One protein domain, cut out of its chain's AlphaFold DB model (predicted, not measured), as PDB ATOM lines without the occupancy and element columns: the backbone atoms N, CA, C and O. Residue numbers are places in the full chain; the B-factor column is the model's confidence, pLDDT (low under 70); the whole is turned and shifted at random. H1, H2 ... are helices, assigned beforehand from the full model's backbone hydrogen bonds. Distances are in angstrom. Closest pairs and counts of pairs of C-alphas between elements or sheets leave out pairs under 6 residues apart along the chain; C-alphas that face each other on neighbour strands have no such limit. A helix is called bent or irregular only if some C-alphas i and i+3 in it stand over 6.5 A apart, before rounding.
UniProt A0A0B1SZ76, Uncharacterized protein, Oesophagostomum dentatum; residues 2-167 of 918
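AT A GLANCE: This is residues 2 to 167 of the 918 residues of an uncharacterized protein of Oesophagostomum dentatum (UniProt A0A0B1SZ76). Long helices H6 and H7 run side by side in an up-and-down bundle, each helix running against the one before, with H5 touching part of both and H8 packed on H7. H4 joins this bundle to the helical hairpin of H2 and H3, beyond which short H1 makes a far tip. The printed part has 166 residues with eight named helices, H1 to H8 in order, and no named strand; it is all helix. It is compact, with a radius of gyration of the C-alphas of 17.1 A, yet only just elongated, spanning 53 by 35 by 33 A.

IN THESE COORDINATES: H6, residues 88 to 111, is 36.6 A long, starting at C-alpha 88 (19.094, -42.889, 5.560); it is irregular, C-alphas 108 and 111 being 7.3 A apart. H7 is residues 115 to 135, 30.3 A. H8, residues 140 to 159, 27.8 A, ends at C-alpha 159 (47.766, -22.551, 20.737). H5 is residues 75 to 86, H4 54 to 67, H3 27 to 44, 26.1 A, H2 9 to 20, and H1 2 to 6.

HOW THE PARTS SIT: H6 and H7, a hairpin, touch at a shallow tilt of 23 degrees, closest at the C-alphas of Val 99 and Ala 128, 5.5 A. H8 touches H7, C-alphas Lys 129 and Tyr 146 being closest at 5.6 A. The hub H4 touches H6 at a steep tilt of 49 degrees, C-alphas Val 59 and Val 94 being closest at 5.7 A. H3 touches H4 with residues 31 to 38 alone, closest at C-alphas Leu 31 and Phe 61, 7.0 A. H1 and H2 touch only at the corner, closest at C-alphas Val 5 and Asn 11, 5.1 A. Every O i to N i+4 pair is within hydrogen-bond range except in H6, 18 of 20.

THE WHOLE: The C-alphas farthest apart, of Gln 47 and Phe 159, are 54.9 A apart. The printed part has no cut and no long link; residues 111 to 116 stand free. Confidence is under 70 at residues 2 to 7, 45 to 51, 69 to 72 and 109 to 113.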
ATOM      1  N   LEU A   2       3.536 -43.497  37.870       60.09
ATOM      2  CA  LEU A   2       3.611 -43.244  36.421       60.09
ATOM      3  C   LEU A   2       2.987 -41.901  36.005       60.09
ATOM      4  O   LEU A   2       3.614 -41.184  35.238       60.09
ATOM      5  N   ASP A   3       1.844 -41.502  36.574       62.16
ATOM      6  CA  ASP A   3       1.188 -40.235  36.198       62.16
ATOM      7  C   ASP A   3       2.078 -38.998  36.397       62.16
ATOM      8  O   ASP A   3       2.061 -38.089  35.578       62.16
ATOM      9  N   ALA A   4       2.927 -38.980  37.431       62.53
ATOM     10  CA  ALA A   4       3.865 -37.879  37.681       62.53
ATOM     11  C   ALA A   4       5.053 -37.863  36.697       62.53
ATOM     12  O   ALA A   4       5.598 -36.799  36.393       62.53
ATOM     13  N   VAL A   5       5.451 -39.039  36.198       61.72
ATOM     14  CA  VAL A   5       6.514 -39.202  35.192       61.72
ATOM     15  C   VAL A   5       6.012 -38.803  33.803       61.72
ATOM     16  O   VAL A   5       6.756 -38.190  33.044       61.72
ATOM     17  N   LEU A   6       4.748 -39.102  33.495       67.00
ATOM     18  CA  LEU A   6       4.100 -38.769  32.224       67.00
ATOM     19  C   LEU A   6       3.520 -37.339  32.186       67.00
ATOM     20  O   LEU A   6       3.159 -36.866  31.114       67.00
ATOM     21  N   ALA A   7       3.456 -36.644  33.330       67.94
ATOM     22  CA  ALA A   7       2.833 -35.323  33.472       67.94
ATOM     23  C   ALA A   7       3.509 -34.193  32.676       67.94
ATOM     24  O   ALA A   7       2.891 -33.158  32.438       67.94
ATOM     25  N   SER A   8       4.784 -34.344  32.308       73.06
ATOM     26  CA  SER A   8       5.501 -33.354  31.505       73.06
ATOM     27  C   SER A   8       6.558 -34.011  30.629       73.06
ATOM     28  O   SER A   8       7.147 -35.031  30.996       73.06
ATOM     29  N   GLU A   9       6.853 -33.375  29.494       75.38
ATOM     30  CA  GLU A   9       7.942 -33.779  28.599       75.38
ATOM     31  C   GLU A   9       9.269 -33.911  29.365       75.38
ATOM     32  O   GLU A   9       9.988 -34.900  29.235       75.38
ATOM     33  N   TYR A  10       9.560 -32.951  30.245       77.44
ATOM     34  CA  TYR A  10      10.770 -32.944  31.061       77.44
ATOM     35  C   TYR A  10      10.890 -34.186  31.958       77.44
ATOM     36  O   TYR A  10      11.949 -34.820  32.003       77.44
ATOM     37  N   ASN A  11       9.811 -34.562  32.654       79.25
ATOM     38  CA  ASN A  11       9.805 -35.729  33.537       79.25
ATOM     39  C   ASN A  11       9.941 -37.035  32.744       79.25
ATOM     40  O   ASN A  11      10.672 -37.934  33.169       79.25
ATOM     41  N   PHE A  12       9.320 -37.105  31.565       81.50
ATOM     42  CA  PHE A  12       9.420 -38.259  30.683       81.50
ATOM     43  C   PHE A  12      10.839 -38.431  30.126       81.50
ATOM     44  O   PHE A  12      11.428 -39.503  30.251       81.50
ATOM     45  N   LEU A  13      11.455 -37.370  29.599       82.25
ATOM     46  CA  LEU A  13      12.835 -37.425  29.103       82.25
ATOM     47  C   LEU A  13      13.839 -37.734  30.225       82.25
ATOM     48  O   LEU A  13      14.830 -38.430  29.996       82.25
ATOM     49  N   ARG A  14      13.587 -37.264  31.454       81.75
ATOM     50  CA  ARG A  14      14.395 -37.617  32.632       81.75
ATOM     51  C   ARG A  14      14.289 -39.107  32.965       81.75
ATOM     52  O   ARG A  14      15.300 -39.717  33.305       81.75
ATOM     53  N   PHE A  15      13.102 -39.690  32.830       83.25
ATOM     54  CA  PHE A  15      12.891 -41.126  32.999       83.25
ATOM     55  C   PHE A  15      13.573 -41.952  31.897       83.25
ATOM     56  O   PHE A  15      14.245 -42.933  32.205       83.25
ATOM     57  N   ILE A  16      13.515 -41.516  30.635       85.25
ATOM     58  CA  ILE A  16      14.262 -42.149  29.533       85.25
ATOM     59  C   ILE A  16      15.777 -42.120  29.794       85.25
ATOM     60  O   ILE A  16      16.450 -43.140  29.670       85.25
ATOM     61  N   ARG A  17      16.327 -40.978  30.231       83.81
ATOM     62  CA  ARG A  17      17.746 -40.882  30.621       83.81
ATOM     63  C   ARG A  17      18.097 -41.840  31.761       83.81
ATOM     64  O   ARG A  17      19.162 -42.449  31.725       83.81
ATOM     65  N   PHE A  18      17.201 -41.996  32.738       83.81
ATOM     66  CA  PHE A  18      17.380 -42.953  33.829       83.81
ATOM     67  C   PHE A  18      17.456 -44.401  33.319       83.81
ATOM     68  O   PHE A  18      18.339 -45.138  33.761       83.81
ATOM     69  N   ILE A  19      16.606 -44.790  32.357       84.19
ATOM     70  CA  ILE A  19      16.659 -46.116  31.709       84.19
ATOM     71  C   ILE A  19      18.039 -46.360  31.089       84.19
ATOM     72  O   ILE A  19      18.625 -47.421  31.302       84.19
ATOM     73  N   PHE A  20      18.595 -45.380  30.373       84.94
ATOM     74  CA  PHE A  20      19.911 -45.526  29.742       84.94
ATOM     75  C   PHE A  20      21.042 -45.701  30.758       84.94
ATOM     76  O   PHE A  20      21.931 -46.523  30.544       84.94
ATOM     77  N   THR A  21      20.973 -45.026  31.905       80.44
ATOM     78  CA  THR A  21      21.965 -45.160  32.987       80.44
ATOM     79  C   THR A  21      21.812 -46.419  33.848       80.44
ATOM     80  O   THR A  21      22.593 -46.605  34.773       80.44
ATOM     81  N   HIS A  22      20.802 -47.266  33.618       80.69
ATOM     82  CA  HIS A  22      20.488 -48.364  34.533       80.69
ATOM     83  C   HIS A  22      21.263 -49.652  34.216       80.69
ATOM     84  O   HIS A  22      20.998 -50.312  33.215       80.69
ATOM     85  N   ASP A  23      22.159 -50.075  35.111       71.06
ATOM     86  CA  ASP A  23      23.151 -51.129  34.831       71.06
ATOM     87  C   ASP A  23      22.627 -52.571  34.749       71.06
ATOM     88  O   ASP A  23      23.377 -53.491  34.433       71.06
ATOM     89  N   ARG A  24      21.333 -52.802  34.999       72.69
ATOM     90  CA  ARG A  24      20.762 -54.162  35.051       72.69
ATOM     91  C   ARG A  24      20.616 -54.856  33.694       72.69
ATOM     92  O   ARG A  24      20.480 -56.075  33.672       72.69
ATOM     93  N   TYR A  25      20.608 -54.112  32.590       75.56
ATOM     94  CA  TYR A  25      20.339 -54.648  31.252       75.56
ATOM     95  C   TYR A  25      21.448 -54.279  30.266       75.56
ATOM     96  O   TYR A  25      22.108 -53.253  30.434       75.56
ATOM     97  N   GLY A  26      21.640 -55.091  29.221       77.00
ATOM     98  CA  GLY A  26      22.571 -54.779  28.130       77.00
ATOM     99  C   GLY A  26      22.170 -53.506  27.374       77.00
ATOM    100  O   GLY A  26      20.990 -53.151  27.323       77.00
ATOM    101  N   ILE A  27      23.144 -52.816  26.778       79.88
ATOM    102  CA  ILE A  27      22.976 -51.491  26.149       79.88
ATOM    103  C   ILE A  27      21.861 -51.484  25.084       79.88
ATOM    104  O   ILE A  27      21.002 -50.600  25.097       79.88
ATOM    105  N   ALA A  28      21.799 -52.507  24.226       77.69
ATOM    106  CA  ALA A  28      20.758 -52.649  23.199       77.69
ATOM    107  C   ALA A  28      19.343 -52.865  23.781       77.69
ATOM    108  O   ALA A  28      18.350 -52.363  23.242       77.69
ATOM    109  N   GLN A  29      19.235 -53.564  24.918       82.62
ATOM    110  CA  GLN A  29      17.954 -53.787  25.594       82.62
ATOM    111  C   GLN A  29      17.410 -52.478  26.182       82.62
ATOM    112  O   GLN A  29      16.220 -52.202  26.049       82.62
ATOM    113  N   ARG A  30      18.282 -51.620  26.737       85.50
ATOM    114  CA  ARG A  30      17.888 -50.300  27.269       85.50
ATOM    115  C   ARG A  30      17.284 -49.398  26.190       85.50
ATOM    116  O   ARG A  30      16.294 -48.720  26.455       85.50
ATOM    117  N   LEU A  31      17.844 -49.403  24.973       85.56
ATOM    118  CA  LEU A  31      17.269 -48.676  23.834       85.56
ATOM    119  C   LEU A  31      15.903 -49.245  23.440       85.56
ATOM    120  O   LEU A  31      14.954 -48.486  23.254       85.56
ATOM    121  N   THR A  32      15.797 -50.571  23.347       85.31
ATOM    122  CA  THR A  32      14.544 -51.257  22.997       85.31
ATOM    123  C   THR A  32      13.430 -50.922  23.992       85.31
ATOM    124  O   THR A  32      12.305 -50.626  23.590       85.31
ATOM    125  N   ASP A  33      13.741 -50.918  25.287       85.06
ATOM    126  CA  ASP A  33      12.787 -50.578  26.341       85.06
ATOM    127  C   ASP A  33      12.391 -49.096  26.283       85.06
ATOM    128  O   ASP A  33      11.209 -48.772  26.394       85.06
ATOM    129  N   ALA A  34      13.339 -48.187  26.029       85.12
ATOM    130  CA  ALA A  34      13.047 -46.764  25.849       85.12
ATOM    131  C   ALA A  34      12.150 -46.495  24.626       85.12
ATOM    132  O   ALA A  34      11.213 -45.704  24.722       85.12
ATOM    133  N   VAL A  35      12.395 -47.177  23.501       85.56
ATOM    134  CA  VAL A  35      11.562 -47.091  22.289       85.56
ATOM    135  C   VAL A  35      10.141 -47.582  22.570       85.56
ATOM    136  O   VAL A  35       9.193 -46.849  22.300       85.56
ATOM    137  N   LYS A  36       9.979 -48.749  23.211       85.25
ATOM    138  CA  LYS A  36       8.658 -49.272  23.615       85.25
ATOM    139  C   LYS A  36       7.915 -48.316  24.545       85.25
ATOM    140  O   LYS A  36       6.714 -48.119  24.398       85.25
ATOM    141  N   MET A  37       8.618 -47.695  25.493       82.00
ATOM    142  CA  MET A  37       8.007 -46.721  26.401       82.00
ATOM    143  C   MET A  37       7.520 -45.469  25.665       82.00
ATOM    144  O   MET A  37       6.497 -44.904  26.045       82.00
ATOM    145  N   VAL A  38       8.202 -45.050  24.597       82.81
ATOM    146  CA  VAL A  38       7.769 -43.928  23.749       82.81
ATOM    147  C   VAL A  38       6.598 -44.312  22.859       82.81
ATOM    148  O   VAL A  38       5.663 -43.529  22.737       82.81
ATOM    149  N   GLU A  39       6.586 -45.524  22.305       80.88
ATOM    150  CA  GLU A  39       5.431 -46.048  21.565       80.88
ATOM    151  C   GLU A  39       4.174 -46.074  22.444       80.88
ATOM    152  O   GLU A  39       3.121 -45.581  22.036       80.88
ATOM    153  N   VAL A  40       4.296 -46.563  23.684       79.19
ATOM    154  CA  VAL A  40       3.208 -46.555  24.676       79.19
ATOM    155  C   VAL A  40       2.813 -45.122  25.051       79.19
ATOM    156  O   VAL A  40       1.626 -44.815  25.126       79.19
ATOM    157  N   TYR A  41       3.776 -44.214  25.235       76.62
ATOM    158  CA  TYR A  41       3.500 -42.800  25.514       76.62
ATOM    159  C   TYR A  41       2.714 -42.122  24.382       76.62
ATOM    160  O   TYR A  41       1.709 -41.459  24.636       76.62
ATOM    161  N   CYS A  42       3.110 -42.337  23.125       74.62
ATOM    162  CA  CYS A  42       2.403 -41.814  21.957       74.62
ATOM    163  C   CYS A  42       0.975 -42.377  21.845       74.62
ATOM    164  O   CYS A  42       0.059 -41.630  21.507       74.62
ATOM    165  N   GLN A  43       0.760 -43.655  22.177       76.25
ATOM    166  CA  GLN A  43      -0.574 -44.276  22.209       76.25
ATOM    167  C   GLN A  43      -1.474 -43.712  23.320       76.25
ATOM    168  O   GLN A  43      -2.691 -43.649  23.157       76.25
ATOM    169  N   LEU A  44      -0.894 -43.274  24.439       72.44
ATOM    170  CA  LEU A  44      -1.632 -42.687  25.560       72.44
ATOM    171  C   LEU A  44      -1.968 -41.199  25.359       72.44
ATOM    172  O   LEU A  44      -2.794 -40.664  26.096       72.44
ATOM    173  N   HIS A  45      -1.343 -40.513  24.399       67.94
ATOM    174  CA  HIS A  45      -1.496 -39.065  24.175       67.94
ATOM    175  C   HIS A  45      -2.015 -38.701  22.772       67.94
ATOM    176  O   HIS A  45      -1.856 -37.569  22.335       67.94
ATOM    177  N   VAL A  46      -2.715 -39.616  22.092       59.62
ATOM    178  CA  VAL A  46      -3.219 -39.491  20.701       59.62
ATOM    179  C   VAL A  46      -4.020 -38.203  20.404       59.62
ATOM    180  O   VAL A  46      -4.090 -37.784  19.252       59.62
ATOM    181  N   GLN A  47      -4.612 -37.548  21.411       55.78
ATOM    182  CA  GLN A  47      -5.385 -36.301  21.253       55.78
ATOM    183  C   GLN A  47      -4.542 -35.011  21.325       55.78
ATOM    184  O   GLN A  47      -5.053 -33.922  21.054       55.78
ATOM    185  N   HIS A  48      -3.258 -35.105  21.668       55.56
ATOM    186  CA  HIS A  48      -2.319 -33.988  21.731       55.56
ATOM    187  C   HIS A  48      -1.112 -34.305  20.842       55.56
ATOM    188  O   HIS A  48      -0.699 -35.456  20.748       55.56
ATOM    189  N   SER A  49      -0.544 -33.305  20.157       53.22
ATOM    190  CA  SER A  49       0.703 -33.508  19.404       53.22
ATOM    191  C   SER A  49       1.728 -34.178  20.331       53.22
ATOM    192  O   SER A  49       1.976 -33.626  21.406       53.22
ATOM    193  N   PRO A  50       2.299 -35.350  19.984       61.06
ATOM    194  CA  PRO A  50       3.208 -36.050  20.878       61.06
ATOM    195  C   PRO A  50       4.385 -35.131  21.209       61.06
ATOM    196  O   PRO A  50       5.102 -34.681  20.317       61.06
ATOM    197  N   LEU A  51       4.565 -34.835  22.498       63.28
ATOM    198  CA  LEU A  51       5.614 -33.930  22.984       63.28
ATOM    199  C   LEU A  51       7.025 -34.519  22.789       63.28
ATOM    200  O   LEU A  51       8.009 -33.793  22.827       63.28
ATOM    201  N   VAL A  52       7.139 -35.832  22.546       71.56
ATOM    202  CA  VAL A  52       8.412 -36.548  22.371       71.56
ATOM    203  C   VAL A  52       8.364 -37.403  21.105       71.56
ATOM    204  O   VAL A  52       7.423 -38.163  20.897       71.56
ATOM    205  N   SER A  53       9.394 -37.287  20.263       80.56
ATOM    206  CA  SER A  53       9.537 -38.040  19.006       80.56
ATOM    207  C   SER A  53      10.524 -39.199  19.141       80.56
ATOM    208  O   SER A  53      11.474 -39.123  19.920       80.56
ATOM    209  N   LEU A  54      10.355 -40.237  18.316       82.62
ATOM    210  CA  LEU A  54      11.292 -41.364  18.210       82.62
ATOM    211  C   LEU A  54      12.729 -40.879  17.920       82.62
ATOM    212  O   LEU A  54      13.683 -41.301  18.571       82.62
ATOM    213  N   THR A  55      12.866 -39.893  17.026       84.69
ATOM    214  CA  THR A  55      14.123 -39.194  16.716       84.69
ATOM    215  C   THR A  55      14.785 -38.626  17.974       84.69
ATOM    216  O   THR A  55      15.992 -38.762  18.154       84.69
ATOM    217  N   ARG A  56      14.013 -38.033  18.901       83.88
ATOM    218  CA  ARG A  56      14.552 -37.467  20.151       83.88
ATOM    219  C   ARG A  56      15.128 -38.539  21.078       83.88
ATOM    220  O   ARG A  56      16.096 -38.260  21.778       83.88
ATOM    221  N   ILE A  57      14.578 -39.750  21.060       87.19
ATOM    222  CA  ILE A  57      15.050 -40.883  21.870       87.19
ATOM    223  C   ILE A  57      16.355 -41.436  21.317       87.19
ATOM    224  O   ILE A  57      17.293 -41.640  22.085       87.19
ATOM    225  N   TYR A  58      16.454 -41.587  19.994       89.75
ATOM    226  CA  TYR A  58      17.708 -41.971  19.346       89.75
ATOM    227  C   TYR A  58      18.812 -40.931  19.562       89.75
ATOM    228  O   TYR A  58      19.938 -41.311  19.869       89.75
ATOM    229  N   VAL A  59      18.493 -39.629  19.508       88.69
ATOM    230  CA  VAL A  59      19.444 -38.556  19.858       88.69
ATOM    231  C   VAL A  59      19.893 -38.669  21.320       88.69
ATOM    232  O   VAL A  59      21.085 -38.595  21.595       88.69
ATOM    233  N   LEU A  60      18.971 -38.889  22.266       86.88
ATOM    234  CA  LEU A  60      19.315 -39.049  23.686       86.88
ATOM    235  C   LEU A  60      20.162 -40.294  23.962       86.88
ATOM    236  O   LEU A  60      21.025 -40.258  24.838       86.88
ATOM    237  N   PHE A  61      19.917 -41.382  23.236       87.88
ATOM    238  CA  PHE A  61      20.703 -42.603  23.349       87.88
ATOM    239  C   PHE A  61      22.109 -42.421  22.766       87.88
ATOM    240  O   PHE A  61      23.089 -42.778  23.414       87.88
ATOM    241  N   ALA A  62      22.229 -41.785  21.597       87.69
ATOM    242  CA  ALA A  62      23.520 -41.435  21.009       87.69
ATOM    243  C   ALA A  62      24.327 -40.474  21.903       87.69
ATOM    244  O   ALA A  62      25.526 -40.665  22.092       87.69
ATOM    245  N   ASP A  63      23.676 -39.477  22.510       86.06
ATOM    246  CA  ASP A  63      24.299 -38.565  23.478       86.06
ATOM    247  C   ASP A  63      24.747 -39.300  24.758       86.06
ATOM    248  O   ASP A  63      25.801 -38.995  25.315       86.06
ATOM    249  N   TYR A  64      23.999 -40.317  25.203       86.44
ATOM    250  CA  TYR A  64      24.415 -41.196  26.301       86.44
ATOM    251  C   TYR A  64      25.667 -42.015  25.944       86.44
ATOM    252  O   TYR A  64      26.622 -42.022  26.723       86.44
ATOM    253  N   LEU A  65      25.699 -42.641  24.761       85.81
ATOM    254  CA  LEU A  65      26.854 -43.409  24.273       85.81
ATOM    255  C   LEU A  65      28.113 -42.543  24.112       85.81
ATOM    256  O   LEU A  65      29.225 -43.032  24.288       85.81
ATOM    257  N   GLN A  66      27.957 -41.255  23.795       85.94
ATOM    258  CA  GLN A  66      29.077 -40.315  23.738       85.94
ATOM    259  C   GLN A  66      29.643 -40.005  25.132       85.94
ATOM    260  O   GLN A  66      30.858 -39.888  25.292       85.94
ATOM    261  N   LYS A  67      28.774 -39.869  26.141       80.56
ATOM    262  CA  LYS A  67      29.155 -39.502  27.515       80.56
ATOM    263  C   LYS A  67      29.750 -40.657  28.307       80.56
ATOM    264  O   LYS A  67      30.568 -40.421  29.194       80.56
ATOM    265  N   VAL A  68      29.327 -41.882  28.012       78.44
ATOM    266  CA  VAL A  68      29.807 -43.098  28.668       78.44
ATOM    267  C   VAL A  68      30.551 -43.929  27.625       78.44
ATOM    268  O   VAL A  68      29.901 -44.618  26.839       78.44
ATOM    269  N   PRO A  69      31.895 -43.882  27.578       63.78
ATOM    270  CA  PRO A  69      32.658 -44.707  26.653       63.78
ATOM    271  C   PRO A  69      32.468 -46.180  27.028       63.78
ATOM    272  O   PRO A  69      33.047 -46.675  27.993       63.78
ATOM    273  N   THR A  70      31.622 -46.879  26.276       66.56
ATOM    274  CA  THR A  70      31.416 -48.323  26.414       66.56
ATOM    275  C   THR A  70      32.248 -49.048  25.359       66.56
ATOM    276  O   THR A  70      32.360 -48.587  24.225       66.56
ATOM    277  N   GLN A  71      32.863 -50.180  25.717       62.81
ATOM    278  CA  GLN A  71      33.610 -51.002  24.750       62.81
ATOM    279  C   GLN A  71      32.682 -51.736  23.766       62.81
ATOM    280  O   GLN A  71      33.144 -52.229  22.742       62.81
ATOM    281  N   GLU A  72      31.386 -51.809  24.075       67.69
ATOM    282  CA  GLU A  72      30.409 -52.624  23.351       67.69
ATOM    283  C   GLU A  72      29.807 -51.915  22.127       67.69
ATOM    284  O   GLU A  72      29.600 -52.562  21.104       67.69
ATOM    285  N   LEU A  73      29.525 -50.604  22.197       78.81
ATOM    286  CA  LEU A  73      28.830 -49.892  21.119       78.81
ATOM    287  C   LEU A  73      29.247 -48.416  21.036       78.81
ATOM    288  O   LEU A  73      29.026 -47.636  21.961       78.81
ATOM    289  N   SER A  74      29.821 -48.011  19.898       85.19
ATOM    290  CA  SER A  74      30.142 -46.607  19.612       85.19
ATOM    291  C   SER A  74      28.949 -45.875  18.987       85.19
ATOM    292  O   SER A  74      28.094 -46.496  18.357       85.19
ATOM    293  N   VAL A  75      28.916 -44.540  19.087       87.31
ATOM    294  CA  VAL A  75      27.864 -43.724  18.446       87.31
ATOM    295  C   VAL A  75      27.801 -43.964  16.935       87.31
ATOM    296  O   VAL A  75      26.719 -44.036  16.364       87.31
ATOM    297  N   VAL A  76      28.955 -44.121  16.284       88.00
ATOM    298  CA  VAL A  76      29.022 -44.372  14.839       88.00
ATOM    299  C   VAL A  76      28.447 -45.741  14.491       88.00
ATOM    300  O   VAL A  76      27.655 -45.834  13.559       88.00
ATOM    301  N   ASN A  77      28.795 -46.784  15.252       87.81
ATOM    302  CA  ASN A  77      28.250 -48.127  15.040       87.81
ATOM    303  C   ASN A  77      26.733 -48.136  15.254       87.81
ATOM    304  O   ASN A  77      26.005 -48.683  14.434       87.81
ATOM    305  N   PHE A  78      26.256 -47.447  16.293       89.25
ATOM    306  CA  PHE A  78      24.828 -47.270  16.543       89.25
ATOM    307  C   PHE A  78      24.109 -46.581  15.370       89.25
ATOM    308  O   PHE A  78      23.045 -47.028  14.952       89.25
ATOM    309  N   LEU A  79      24.680 -45.511  14.808       90.75
ATOM    310  CA  LEU A  79      24.081 -44.823  13.662       90.75
ATOM    311  C   LEU A  79      24.096 -45.682  12.385       90.75
ATOM    312  O   LEU A  79      23.154 -45.583  11.604       90.75
ATOM    313  N   GLU A  80      25.094 -46.548  12.183       91.00
ATOM    314  CA  GLU A  80      25.092 -47.529  11.081       91.00
ATOM    315  C   GLU A  80      24.019 -48.608  11.266       91.00
ATOM    316  O   GLU A  80      23.313 -48.952  10.319       91.00
ATOM    317  N   GLU A  81      23.843 -49.118  12.485       89.19
ATOM    318  CA  GLU A  81      22.765 -50.062  12.798       89.19
ATOM    319  C   GLU A  81      21.389 -49.416  12.593       89.19
ATOM    320  O   GLU A  81      20.498 -50.008  11.981       89.19
ATOM    321  N   LEU A  82      21.232 -48.159  13.020       88.31
ATOM    322  CA  LEU A  82      20.017 -47.380  12.790       88.31
ATOM    323  C   LEU A  82      19.780 -47.123  11.295       88.31
ATOM    324  O   LEU A  82      18.633 -47.125  10.847       88.31
ATOM    325  N   ARG A  83      20.853 -46.940  10.514       88.88
ATOM    326  CA  ARG A  83      20.796 -46.778   9.055       88.88
ATOM    327  C   ARG A  83      20.273 -48.039   8.390       88.88
ATOM    328  O   ARG A  83      19.395 -47.948   7.535       88.88
ATOM    329  N   ALA A  84      20.772 -49.197   8.819       88.81
ATOM    330  CA  ALA A  84      20.350 -50.495   8.313       88.81
ATOM    331  C   ALA A  84      18.884 -50.819   8.659       88.81
ATOM    332  O   ALA A  84      18.182 -51.380   7.821       88.81
ATOM    333  N   ASP A  85      18.409 -50.450   9.855       86.88
ATOM    334  CA  ASP A  85      17.046 -50.760  10.322       86.88
ATOM    335  C   ASP A  85      15.983 -49.742   9.857       86.88
ATOM    336  O   ASP A  85      14.882 -50.117   9.452       86.88
ATOM    337  N   LYS A  86      16.279 -48.436   9.913       85.81
ATOM    338  CA  LYS A  86      15.291 -47.352   9.710       85.81
ATOM    339  C   LYS A  86      15.530 -46.483   8.470       85.81
ATOM    340  O   LYS A  86      14.661 -45.682   8.121       85.81
ATOM    341  N   GLY A  87      16.666 -46.646   7.791       86.50
ATOM    342  CA  GLY A  87      17.009 -45.956   6.546       86.50
ATOM    343  C   GLY A  87      17.647 -44.568   6.708       86.50
ATOM    344  O   GLY A  87      17.609 -43.935   7.765       86.50
ATOM    345  N   ASP A  88      18.212 -44.070   5.604       86.06
ATOM    346  CA  ASP A  88      19.094 -42.889   5.560       86.06
ATOM    347  C   ASP A  88      18.436 -41.583   6.026       86.06
ATOM    348  O   ASP A  88      19.089 -40.753   6.657       86.06
ATOM    349  N   LYS A  89      17.136 -41.396   5.758       86.88
ATOM    350  CA  LYS A  89      16.420 -40.165   6.139       86.88
ATOM    351  C   LYS A  89      16.380 -39.969   7.654       86.88
ATOM    352  O   LYS A  89      16.641 -38.866   8.126       86.88
ATOM    353  N   LEU A  90      16.068 -41.028   8.407       87.62
ATOM    354  CA  LEU A  90      15.991 -40.939   9.864       87.62
ATOM    355  C   LEU A  90      17.381 -40.740  10.471       87.62
ATOM    356  O   LEU A  90      17.538 -39.927  11.375       87.62
ATOM    357  N   VAL A  91      18.395 -41.443   9.959       91.12
ATOM    358  CA  VAL A  91      19.774 -41.284  10.439       91.12
ATOM    359  C   VAL A  91      20.298 -39.883  10.183       91.12
ATOM    360  O   VAL A  91      20.906 -39.316  11.081       91.12
ATOM    361  N   SER A  92      20.020 -39.294   9.018       89.69
ATOM    362  CA  SER A  92      20.391 -37.904   8.741       89.69
ATOM    363  C   SER A  92      19.707 -36.931   9.712       89.69
ATOM    364  O   SER A  92      20.371 -36.039  10.227       89.69
ATOM    365  N   GLU A  93      18.428 -37.140  10.056       89.31
ATOM    366  CA  GLU A  93      17.714 -36.311  11.042       89.31
ATOM    367  C   GLU A  93      18.238 -36.489  12.483       89.31
ATOM    368  O   GLU A  93      18.327 -35.530  13.252       89.31
ATOM    369  N   VAL A  94      18.592 -37.717  12.872       91.06
ATOM    370  CA  VAL A  94      19.200 -37.996  14.183       91.06
ATOM    371  C   VAL A  94      20.606 -37.400  14.248       91.06
ATOM    372  O   VAL A  94      20.927 -36.718  15.219       91.06
ATOM    373  N   ALA A  95      21.427 -37.611  13.218       92.00
ATOM    374  CA  ALA A  95      22.790 -37.104  13.132       92.00
ATOM    375  C   ALA A  95      22.829 -35.569  13.121       92.00
ATOM    376  O   ALA A  95      23.635 -34.988  13.843       92.00
ATOM    377  N   SER A  96      21.944 -34.910  12.367       92.69
ATOM    378  CA  SER A  96      21.870 -33.447  12.284       92.69
ATOM    379  C   SER A  96      21.530 -32.817  13.638       92.69
ATOM    380  O   SER A  96      22.253 -31.946  14.122       92.69
ATOM    381  N   ARG A  97      20.504 -33.335  14.330       91.25
ATOM    382  CA  ARG A  97      20.135 -32.890  15.687       91.25
ATOM    383  C   ARG A  97      21.224 -33.174  16.718       91.25
ATOM    384  O   ARG A  97      21.417 -32.371  17.626       91.25
ATOM    385  N   LEU A  98      21.912 -34.308  16.595       92.38
ATOM    386  CA  LEU A  98      23.003 -34.690  17.489       92.38
ATOM    387  C   LEU A  98      24.198 -33.742  17.340       92.38
ATOM    388  O   LEU A  98      24.718 -33.255  18.341       92.38
ATOM    389  N   VAL A  99      24.591 -33.431  16.101       93.19
ATOM    390  CA  VAL A  99      25.660 -32.470  15.802       93.19
ATOM    391  C   VAL A  99      25.285 -31.067  16.279       93.19
ATOM    392  O   VAL A  99      26.106 -30.434  16.937       93.19
ATOM    393  N   ASP A 100      24.053 -30.608  16.041       91.94
ATOM    394  CA  ASP A 100      23.567 -29.310  16.530       91.94
ATOM    395  C   ASP A 100      23.596 -29.233  18.075       91.94
ATOM    396  O   ASP A 100      24.024 -28.227  18.647       91.94
ATOM    397  N   ASP A 101      23.162 -30.292  18.774       89.75
ATOM    398  CA  ASP A 101      23.172 -30.358  20.243       89.75
ATOM    399  C   ASP A 101      24.609 -30.414  20.802       89.75
ATOM    400  O   ASP A 101      24.899 -29.793  21.831       89.75
ATOM    401  N   TRP A 102      25.527 -31.120  20.138       91.56
ATOM    402  CA  TRP A 102      26.940 -31.157  20.520       91.56
ATOM    403  C   TRP A 102      27.666 -29.849  20.226       91.56
ATOM    404  O   TRP A 102      28.453 -29.415  21.062       91.56
ATOM    405  N   GLN A 103      27.380 -29.183  19.107       89.88
ATOM    406  CA  GLN A 103      27.925 -27.860  18.797       89.88
ATOM    407  C   GLN A 103      27.525 -26.847  19.877       89.88
ATOM    408  O   GLN A 103      28.392 -26.175  20.431       89.88
ATOM    409  N   ARG A 104      26.241 -26.813  20.275       88.75
ATOM    410  CA  ARG A 104      25.783 -25.952  21.381       88.75
ATOM    411  C   ARG A 104      26.511 -26.249  22.692       88.75
ATOM    412  O   ARG A 104      26.840 -25.317  23.415       88.75
ATOM    413  N   GLN A 105      26.789 -27.520  22.992       86.31
ATOM    414  CA  GLN A 105      27.574 -27.899  24.175       86.31
ATOM    415  C   GLN A 105      29.047 -27.473  24.056       86.31
ATOM    416  O   GLN A 105      29.620 -26.974  25.020       86.31
ATOM    417  N   VAL A 106      29.668 -27.625  22.884       87.00
ATOM    418  CA  VAL A 106      31.042 -27.158  22.624       87.00
ATOM    419  C   VAL A 106      31.158 -25.639  22.797       87.00
ATOM    420  O   VAL A 106      32.194 -25.171  23.285       87.00
ATOM    421  N   ASP A 107      30.102 -24.903  22.447       86.00
ATOM    422  CA  ASP A 107      30.009 -23.449  22.588       86.00
ATOM    423  C   ASP A 107      29.636 -23.000  24.021       86.00
ATOM    424  O   ASP A 107      30.034 -21.914  24.433       86.00
ATOM    425  N   SER A 108      28.928 -23.821  24.813       80.38
ATOM    426  CA  SER A 108      28.465 -23.464  26.169       80.38
ATOM    427  C   SER A 108      29.413 -23.851  27.312       80.38
ATOM    428  O   SER A 108      29.272 -23.339  28.417       80.38
ATOM    429  N   VAL A 109      30.371 -24.763  27.105       64.12
ATOM    430  CA  VAL A 109      31.277 -25.300  28.159       64.12
ATOM    431  C   VAL A 109      32.331 -24.277  28.653       64.12
ATOM    432  O   VAL A 109      33.265 -24.609  29.371       64.12
ATOM    433  N   VAL A 110      32.155 -22.997  28.331       60.44
ATOM    434  CA  VAL A 110      33.094 -21.894  28.600       60.44
ATOM    435  C   VAL A 110      33.067 -21.417  30.070       60.44
ATOM    436  O   VAL A 110      33.941 -20.665  30.491       60.44
ATOM    437  N   GLU A 111      32.102 -21.853  30.888       55.72
ATOM    438  CA  GLU A 111      31.848 -21.248  32.211       55.72
ATOM    439  C   GLU A 111      32.694 -21.806  33.382       55.72
ATOM    440  O   GLU A 111      32.820 -21.125  34.400       55.72
ATOM    441  N   ALA A 112      33.328 -22.986  33.268       58.22
ATOM    442  CA  ALA A 112      34.251 -23.509  34.294       58.22
ATOM    443  C   ALA A 112      35.312 -24.475  33.724       58.22
ATOM    444  O   ALA A 112      34.997 -25.498  33.105       58.22
ATOM    445  N   TRP A 113      36.587 -24.162  33.973       65.31
ATOM    446  CA  TRP A 113      37.741 -24.804  33.336       65.31
ATOM    447  C   TRP A 113      38.403 -25.824  34.265       65.31
ATOM    448  O   TRP A 113      39.190 -25.468  35.140       65.31
ATOM    449  N   THR A 114      38.082 -27.100  34.068       75.19
ATOM    450  CA  THR A 114      38.749 -28.243  34.704       75.19
ATOM    451  C   THR A 114      39.315 -29.156  33.619       75.19
ATOM    452  O   THR A 114      38.844 -29.130  32.480       75.19
ATOM    453  N   GLU A 115      40.309 -29.990  33.940       76.44
ATOM    454  CA  GLU A 115      40.829 -30.987  32.984       76.44
ATOM    455  C   GLU A 115      39.698 -31.857  32.405       76.44
ATOM    456  O   GLU A 115      39.660 -32.121  31.202       76.44
ATOM    457  N   ASP A 116      38.704 -32.187  33.233       77.75
ATOM    458  CA  ASP A 116      37.511 -32.930  32.828       77.75
ATOM    459  C   ASP A 116      36.641 -32.180  31.808       77.75
ATOM    460  O   ASP A 116      36.091 -32.799  30.890       77.75
ATOM    461  N   SER A 117      36.482 -30.855  31.940       77.75
ATOM    462  CA  SER A 117      35.677 -30.068  30.996       77.75
ATOM    463  C   SER A 117      36.386 -29.902  29.648       77.75
ATOM    464  O   SER A 117      35.742 -30.010  28.598       77.75
ATOM    465  N   VAL A 118      37.715 -29.767  29.659       79.94
ATOM    466  CA  VAL A 118      38.571 -29.736  28.461       79.94
ATOM    467  C   VAL A 118      38.533 -31.078  27.721       79.94
ATOM    468  O   VAL A 118      38.264 -31.101  26.516       79.94
ATOM    469  N   ALA A 119      38.723 -32.197  28.430       82.25
ATOM    470  CA  ALA A 119      38.667 -33.541  27.851       82.25
ATOM    471  C   ALA A 119      37.284 -33.848  27.257       82.25
ATOM    472  O   ALA A 119      37.174 -34.360  26.138       82.25
ATOM    473  N   ARG A 120      36.212 -33.454  27.959       83.69
ATOM    474  CA  ARG A 120      34.833 -33.593  27.471       83.69
ATOM    475  C   ARG A 120      34.601 -32.814  26.179       83.69
ATOM    476  O   ARG A 120      34.005 -33.352  25.249       83.69
ATOM    477  N   ARG A 121      35.085 -31.572  26.100       86.31
ATOM    478  CA  ARG A 121      34.963 -30.728  24.902       86.31
ATOM    479  C   ARG A 121      35.661 -31.352  23.692       86.31
ATOM    480  O   ARG A 121      35.057 -31.437  22.627       86.31
ATOM    481  N   VAL A 122      36.891 -31.844  23.854       86.31
ATOM    482  CA  VAL A 122      37.642 -32.523  22.777       86.31
ATOM    483  C   VAL A 122      36.948 -33.819  22.339       86.31
ATOM    484  O   VAL A 122      36.864 -34.105  21.139       86.31
ATOM    485  N   GLY A 123      36.387 -34.576  23.287       86.56
ATOM    486  CA  GLY A 123      35.592 -35.773  23.000       86.56
ATOM    487  C   GLY A 123      34.325 -35.474  22.191       86.56
ATOM    488  O   GLY A 123      34.013 -36.201  21.244       86.56
ATOM    489  N   LEU A 124      33.622 -34.380  22.512       88.44
ATOM    490  CA  LEU A 124      32.458 -33.908  21.751       88.44
ATOM    491  C   LEU A 124      32.845 -33.488  20.329       88.44
ATOM    492  O   LEU A 124      32.211 -33.931  19.374       88.44
ATOM    493  N   ILE A 125      33.920 -32.706  20.173       90.69
ATOM    494  CA  ILE A 125      34.428 -32.279  18.860       90.69
ATOM    495  C   ILE A 125      34.781 -33.494  17.989       90.69
ATOM    496  O   ILE A 125      34.369 -33.570  16.831       90.69
ATOM    497  N   SER A 126      35.503 -34.467  18.548       90.31
ATOM    498  CA  SER A 126      35.914 -35.679  17.825       90.31
ATOM    499  C   SER A 126      34.710 -36.515  17.377       90.31
ATOM    500  O   SER A 126      34.667 -36.989  16.240       90.31
ATOM    501  N   SER A 127      33.702 -36.636  18.244       89.94
ATOM    502  CA  SER A 127      32.464 -37.366  17.950       89.94
ATOM    503  C   SER A 127      31.644 -36.665  16.865       89.94
ATOM    504  O   SER A 127      31.255 -37.299  15.885       89.94
ATOM    505  N   ALA A 128      31.448 -35.348  16.985       91.69
ATOM    506  CA  ALA A 128      30.733 -34.538  16.002       91.69
ATOM    507  C   ALA A 128      31.393 -34.614  14.619       91.69
ATOM    508  O   ALA A 128      30.719 -34.893  13.629       91.69
ATOM    509  N   LYS A 129      32.723 -34.476  14.553       93.56
ATOM    510  CA  LYS A 129      33.487 -34.611  13.305       93.56
ATOM    511  C   LYS A 129      33.273 -35.965  12.627       93.56
ATOM    512  O   LYS A 129      33.048 -36.017  11.419       93.56
ATOM    513  N   SER A 130      33.324 -37.053  13.399       91.81
ATOM    514  CA  SER A 130      33.130 -38.406  12.868       91.81
ATOM    515  C   SER A 130      31.711 -38.636  12.351       91.81
ATOM    516  O   SER A 130      31.542 -39.336  11.353       91.81
ATOM    517  N   VAL A 131      30.698 -38.077  13.020       92.25
ATOM    518  CA  VAL A 131      29.297 -38.187  12.592       92.25
ATOM    519  C   VAL A 131      29.060 -37.388  11.310       92.25
ATOM    520  O   VAL A 131      28.458 -37.920  10.377       92.25
ATOM    521  N   ILE A 132      29.588 -36.162  11.215       93.56
ATOM    522  CA  ILE A 132      29.431 -35.324  10.018       93.56
ATOM    523  C   ILE A 132      30.028 -36.007   8.784       93.56
ATOM    524  O   ILE A 132      29.321 -36.204   7.797       93.56
ATOM    525  N   LEU A 133      31.295 -36.434   8.849       92.38
ATOM    526  CA  LEU A 133      31.983 -37.042   7.701       92.38
ATOM    527  C   LEU A 133      31.292 -38.302   7.171       92.38
ATOM    528  O   LEU A 133      31.407 -38.614   5.987       92.38
ATOM    529  N   ARG A 134      30.621 -39.051   8.050       91.44
ATOM    530  CA  ARG A 134      30.075 -40.367   7.723       91.44
ATOM    531  C   ARG A 134      28.601 -40.338   7.330       91.44
ATOM    532  O   ARG A 134      28.200 -41.142   6.495       91.44
ATOM    533  N   PHE A 135      27.813 -39.418   7.894       92.19
ATOM    534  CA  PHE A 135      26.357 -39.386   7.707       92.19
ATOM    535  C   PHE A 135      25.811 -38.071   7.134       92.19
ATOM    536  O   PHE A 135      24.680 -38.064   6.658       92.19
ATOM    537  N   LEU A 136      26.576 -36.971   7.169       91.81
ATOM    538  CA  LEU A 136      26.123 -35.630   6.755       91.81
ATOM    539  C   LEU A 136      27.044 -34.974   5.709       91.81
ATOM    540  O   LEU A 136      26.944 -33.778   5.466       91.81
ATOM    541  N   ASN A 137      27.934 -35.738   5.072       89.31
ATOM    542  CA  ASN A 137      28.925 -35.207   4.126       89.31
ATOM    543  C   ASN A 137      28.329 -34.571   2.856       89.31
ATOM    544  O   ASN A 137      29.020 -33.824   2.170       89.31
ATOM    545  N   GLY A 138      27.071 -34.879   2.536       85.19
ATOM    546  CA  GLY A 138      26.340 -34.300   1.409       85.19
ATOM    547  C   GLY A 138      25.678 -32.950   1.704       85.19
ATOM    548  O   GLY A 138      25.096 -32.377   0.788       85.19
ATOM    549  N   ASP A 139      25.732 -32.454   2.945       89.50
ATOM    550  CA  ASP A 139      25.137 -31.175   3.354       89.50
ATOM    551  C   ASP A 139      26.232 -30.121   3.599       89.50
ATOM    552  O   ASP A 139      27.080 -30.268   4.485       89.50
ATOM    553  N   GLU A 140      26.204 -29.038   2.815       90.75
ATOM    554  CA  GLU A 140      27.189 -27.951   2.884       90.75
ATOM    555  C   GLU A 140      27.251 -27.293   4.268       90.75
ATOM    556  O   GLU A 140      28.344 -26.983   4.749       90.75
ATOM    557  N   ARG A 141      26.108 -27.143   4.955       93.00
ATOM    558  CA  ARG A 141      26.055 -26.521   6.285       93.00
ATOM    559  C   ARG A 141      26.825 -27.352   7.304       93.00
ATOM    560  O   ARG A 141      27.583 -26.810   8.106       93.00
ATOM    561  N   TYR A 142      26.650 -28.671   7.283       92.69
ATOM    562  CA  TYR A 142      27.338 -29.556   8.223       92.69
ATOM    563  C   TYR A 142      28.821 -29.695   7.899       92.69
ATOM    564  O   TYR A 142      29.634 -29.752   8.822       92.69
ATOM    565  N   MET A 143      29.197 -29.673   6.621       93.38
ATOM    566  CA  MET A 143      30.606 -29.616   6.230       93.38
ATOM    567  C   MET A 143      31.282 -28.314   6.680       93.38
ATOM    568  O   MET A 143      32.426 -28.350   7.134       93.38
ATOM    569  N   GLU A 144      30.578 -27.179   6.667       90.81
ATOM    570  CA  GLU A 144      31.085 -25.940   7.263       90.81
ATOM    571  C   GLU A 144      31.281 -26.066   8.783       90.81
ATOM    572  O   GLU A 144      32.342 -25.701   9.303       90.81
ATOM    573  N   THR A 145      30.313 -26.654   9.496       90.88
ATOM    574  CA  THR A 145      30.454 -26.965  10.927       90.88
ATOM    575  C   THR A 145      31.645 -27.891  11.187       90.88
ATOM    576  O   THR A 145      32.397 -27.672  12.137       90.88
ATOM    577  N   TYR A 146      31.875 -28.899  10.343       93.25
ATOM    578  CA  TYR A 146      33.026 -29.798  10.453       93.25
ATOM    579  C   TYR A 146      34.359 -29.043  10.362       93.25
ATOM    580  O   TYR A 146      35.245 -29.260  11.196       93.25
ATOM    581  N   GLU A 147      34.499 -28.133   9.397       91.75
ATOM    582  CA  GLU A 147      35.701 -27.307   9.248       91.75
ATOM    583  C   GLU A 147      35.897 -26.371  10.449       91.75
ATOM    584  O   GLU A 147      37.004 -26.279  10.987       91.75
ATOM    585  N   ASN A 148      34.821 -25.752  10.950       91.62
ATOM    586  CA  ASN A 148      34.857 -24.953  12.179       91.62
ATOM    587  C   ASN A 148      35.352 -25.774  13.376       91.62
ATOM    588  O   ASN A 148      36.277 -25.359  14.074       91.62
ATOM    589  N   LEU A 149      34.801 -26.970  13.588       91.62
ATOM    590  CA  LEU A 149      35.210 -27.868  14.670       91.62
ATOM    591  C   LEU A 149      36.673 -28.318  14.531       91.62
ATOM    592  O   LEU A 149      37.390 -28.409  15.530       91.62
ATOM    593  N   CYS A 150      37.152 -28.553  13.304       92.50
ATOM    594  CA  CYS A 150      38.562 -28.842  13.040       92.50
ATOM    595  C   CYS A 150      39.476 -27.673  13.421       92.50
ATOM    596  O   CYS A 150      40.532 -27.890  14.022       92.50
ATOM    597  N   SER A 151      39.083 -26.446  13.086       92.81
ATOM    598  CA  SER A 151      39.796 -25.229  13.468       92.81
ATOM    599  C   SER A 151      39.805 -25.016  14.981       92.81
ATOM    600  O   SER A 151      40.873 -24.783  15.543       92.81
ATOM    601  N   ILE A 152      38.662 -25.181  15.659       90.75
ATOM    602  CA  ILE A 152      38.554 -25.078  17.126       90.75
ATOM    603  C   ILE A 152      39.486 -26.082  17.805       90.75
ATOM    604  O   ILE A 152      40.237 -25.707  18.705       90.75
ATOM    605  N   GLN A 153      39.485 -27.339  17.349       89.88
ATOM    606  CA  GLN A 153      40.370 -28.372  17.885       89.88
ATOM    607  C   GLN A 153      41.846 -27.974  17.749       89.88
ATOM    608  O   GLN A 153      42.586 -28.013  18.726       89.88
ATOM    609  N   LYS A 154      42.268 -27.525  16.559       91.44
ATOM    610  CA  LYS A 154      43.657 -27.105  16.307       91.44
ATOM    611  C   LYS A 154      44.066 -25.892  17.146       91.44
ATOM    612  O   LYS A 154      45.198 -25.855  17.622       91.44
ATOM    613  N   LEU A 155      43.181 -24.908  17.319       90.06
ATOM    614  CA  LEU A 155      43.432 -23.723  18.151       90.06
ATOM    615  C   LEU A 155      43.617 -24.106  19.619       90.06
ATOM    616  O   LEU A 155      44.533 -23.606  20.272       90.06
ATOM    617  N   GLN A 156      42.808 -25.041  20.109       87.88
ATOM    618  CA  GLN A 156      42.905 -25.531  21.476       87.88
ATOM    619  C   GLN A 156      44.172 -26.373  21.693       87.88
ATOM    620  O   GLN A 156      44.903 -26.130  22.644       87.88
ATOM    621  N   GLU A 157      44.473 -27.318  20.800       87.62
ATOM    622  CA  GLU A 157      45.614 -28.233  20.950       87.62
ATOM    623  C   GLU A 157      46.969 -27.545  20.744       87.62
ATOM    624  O   GLU A 157      47.912 -27.816  21.483       87.62
ATOM    625  N   LYS A 158      47.090 -26.668  19.736       88.38
ATOM    626  CA  LYS A 158      48.384 -26.073  19.355       88.38
ATOM    627  C   LYS A 158      48.665 -24.722  20.001       88.38
ATOM    628  O   LYS A 158      49.825 -24.393  20.210       88.38
ATOM    629  N   PHE A 159      47.625 -23.935  20.268       85.38
ATOM    630  CA  PHE A 159      47.766 -22.551  20.737       85.38
ATOM    631  C   PHE A 159      47.109 -22.315  22.100       85.38
ATOM    632  O   PHE A 159      47.133 -21.189  22.590       85.38
ATOM    633  N   ASN A 160      46.525 -23.355  22.714       84.81
ATOM    634  CA  ASN A 160      45.767 -23.259  23.964       84.81
ATOM    635  C   ASN A 160      44.680 -22.165  23.909       84.81
ATOM    636  O   ASN A 160      44.417 -21.462  24.886       84.81
ATOM    637  N   MET A 161      44.077 -21.984  22.728       85.19
ATOM    638  CA  MET A 161      43.044 -20.984  22.472       85.19
ATOM    639  C   MET A 161      41.662 -21.629  22.489       85.19
ATOM    640  O   MET A 161      41.342 -22.489  21.667       85.19
ATOM    641  N   TYR A 162      40.817 -21.167  23.405       83.81
ATOM    642  CA  TYR A 162      39.441 -21.630  23.537       83.81
ATOM    643  C   TYR A 162      38.515 -20.721  22.736       83.81
ATOM    644  O   TYR A 162      38.311 -19.562  23.086       83.81
ATOM    645  N   VAL A 163      37.988 -21.258  21.636       86.88
ATOM    646  CA  VAL A 163      37.229 -20.499  20.635       86.88
ATOM    647  C   VAL A 163      35.888 -21.166  20.394       86.88
ATOM    648  O   VAL A 163      35.852 -22.384  20.219       86.88
ATOM    649  N   ILE A 164      34.805 -20.394  20.395       87.44
ATOM    650  CA  ILE A 164      33.455 -20.880  20.066       87.44
ATOM    651  C   ILE A 164      33.153 -20.692  18.577       87.44
ATOM    652  O   ILE A 164      33.758 -19.851  17.910       87.44
ATOM    653  N   THR A 165      32.190 -21.441  18.049       86.56
ATOM    654  CA  THR A 165      31.842 -21.401  16.620       86.56
ATOM    655  C   THR A 165      31.490 -19.987  16.122       86.56
ATOM    656  O   THR A 165      32.093 -19.549  15.139       86.56
ATOM    657  N   PRO A 166      30.661 -19.188  16.835       87.38
ATOM    658  CA  PRO A 166      30.338 -17.817  16.414       87.38
ATOM    659  C   PRO A 166      31.546 -16.867  16.337       87.38
ATOM    660  O   PRO A 166      31.544 -15.901  15.573       87.38
ATOM    661  N   GLN A 167      32.604 -17.121  17.117       87.44
ATOM    662  CA  GLN A 167      33.830 -16.317  17.068       87.44
ATOM    663  C   GLN A 167      34.618 -16.565  15.778       87.44
ATOM    664  O   GLN A 167      35.128 -15.613  15.193       87.44
TER     665      GLN A 167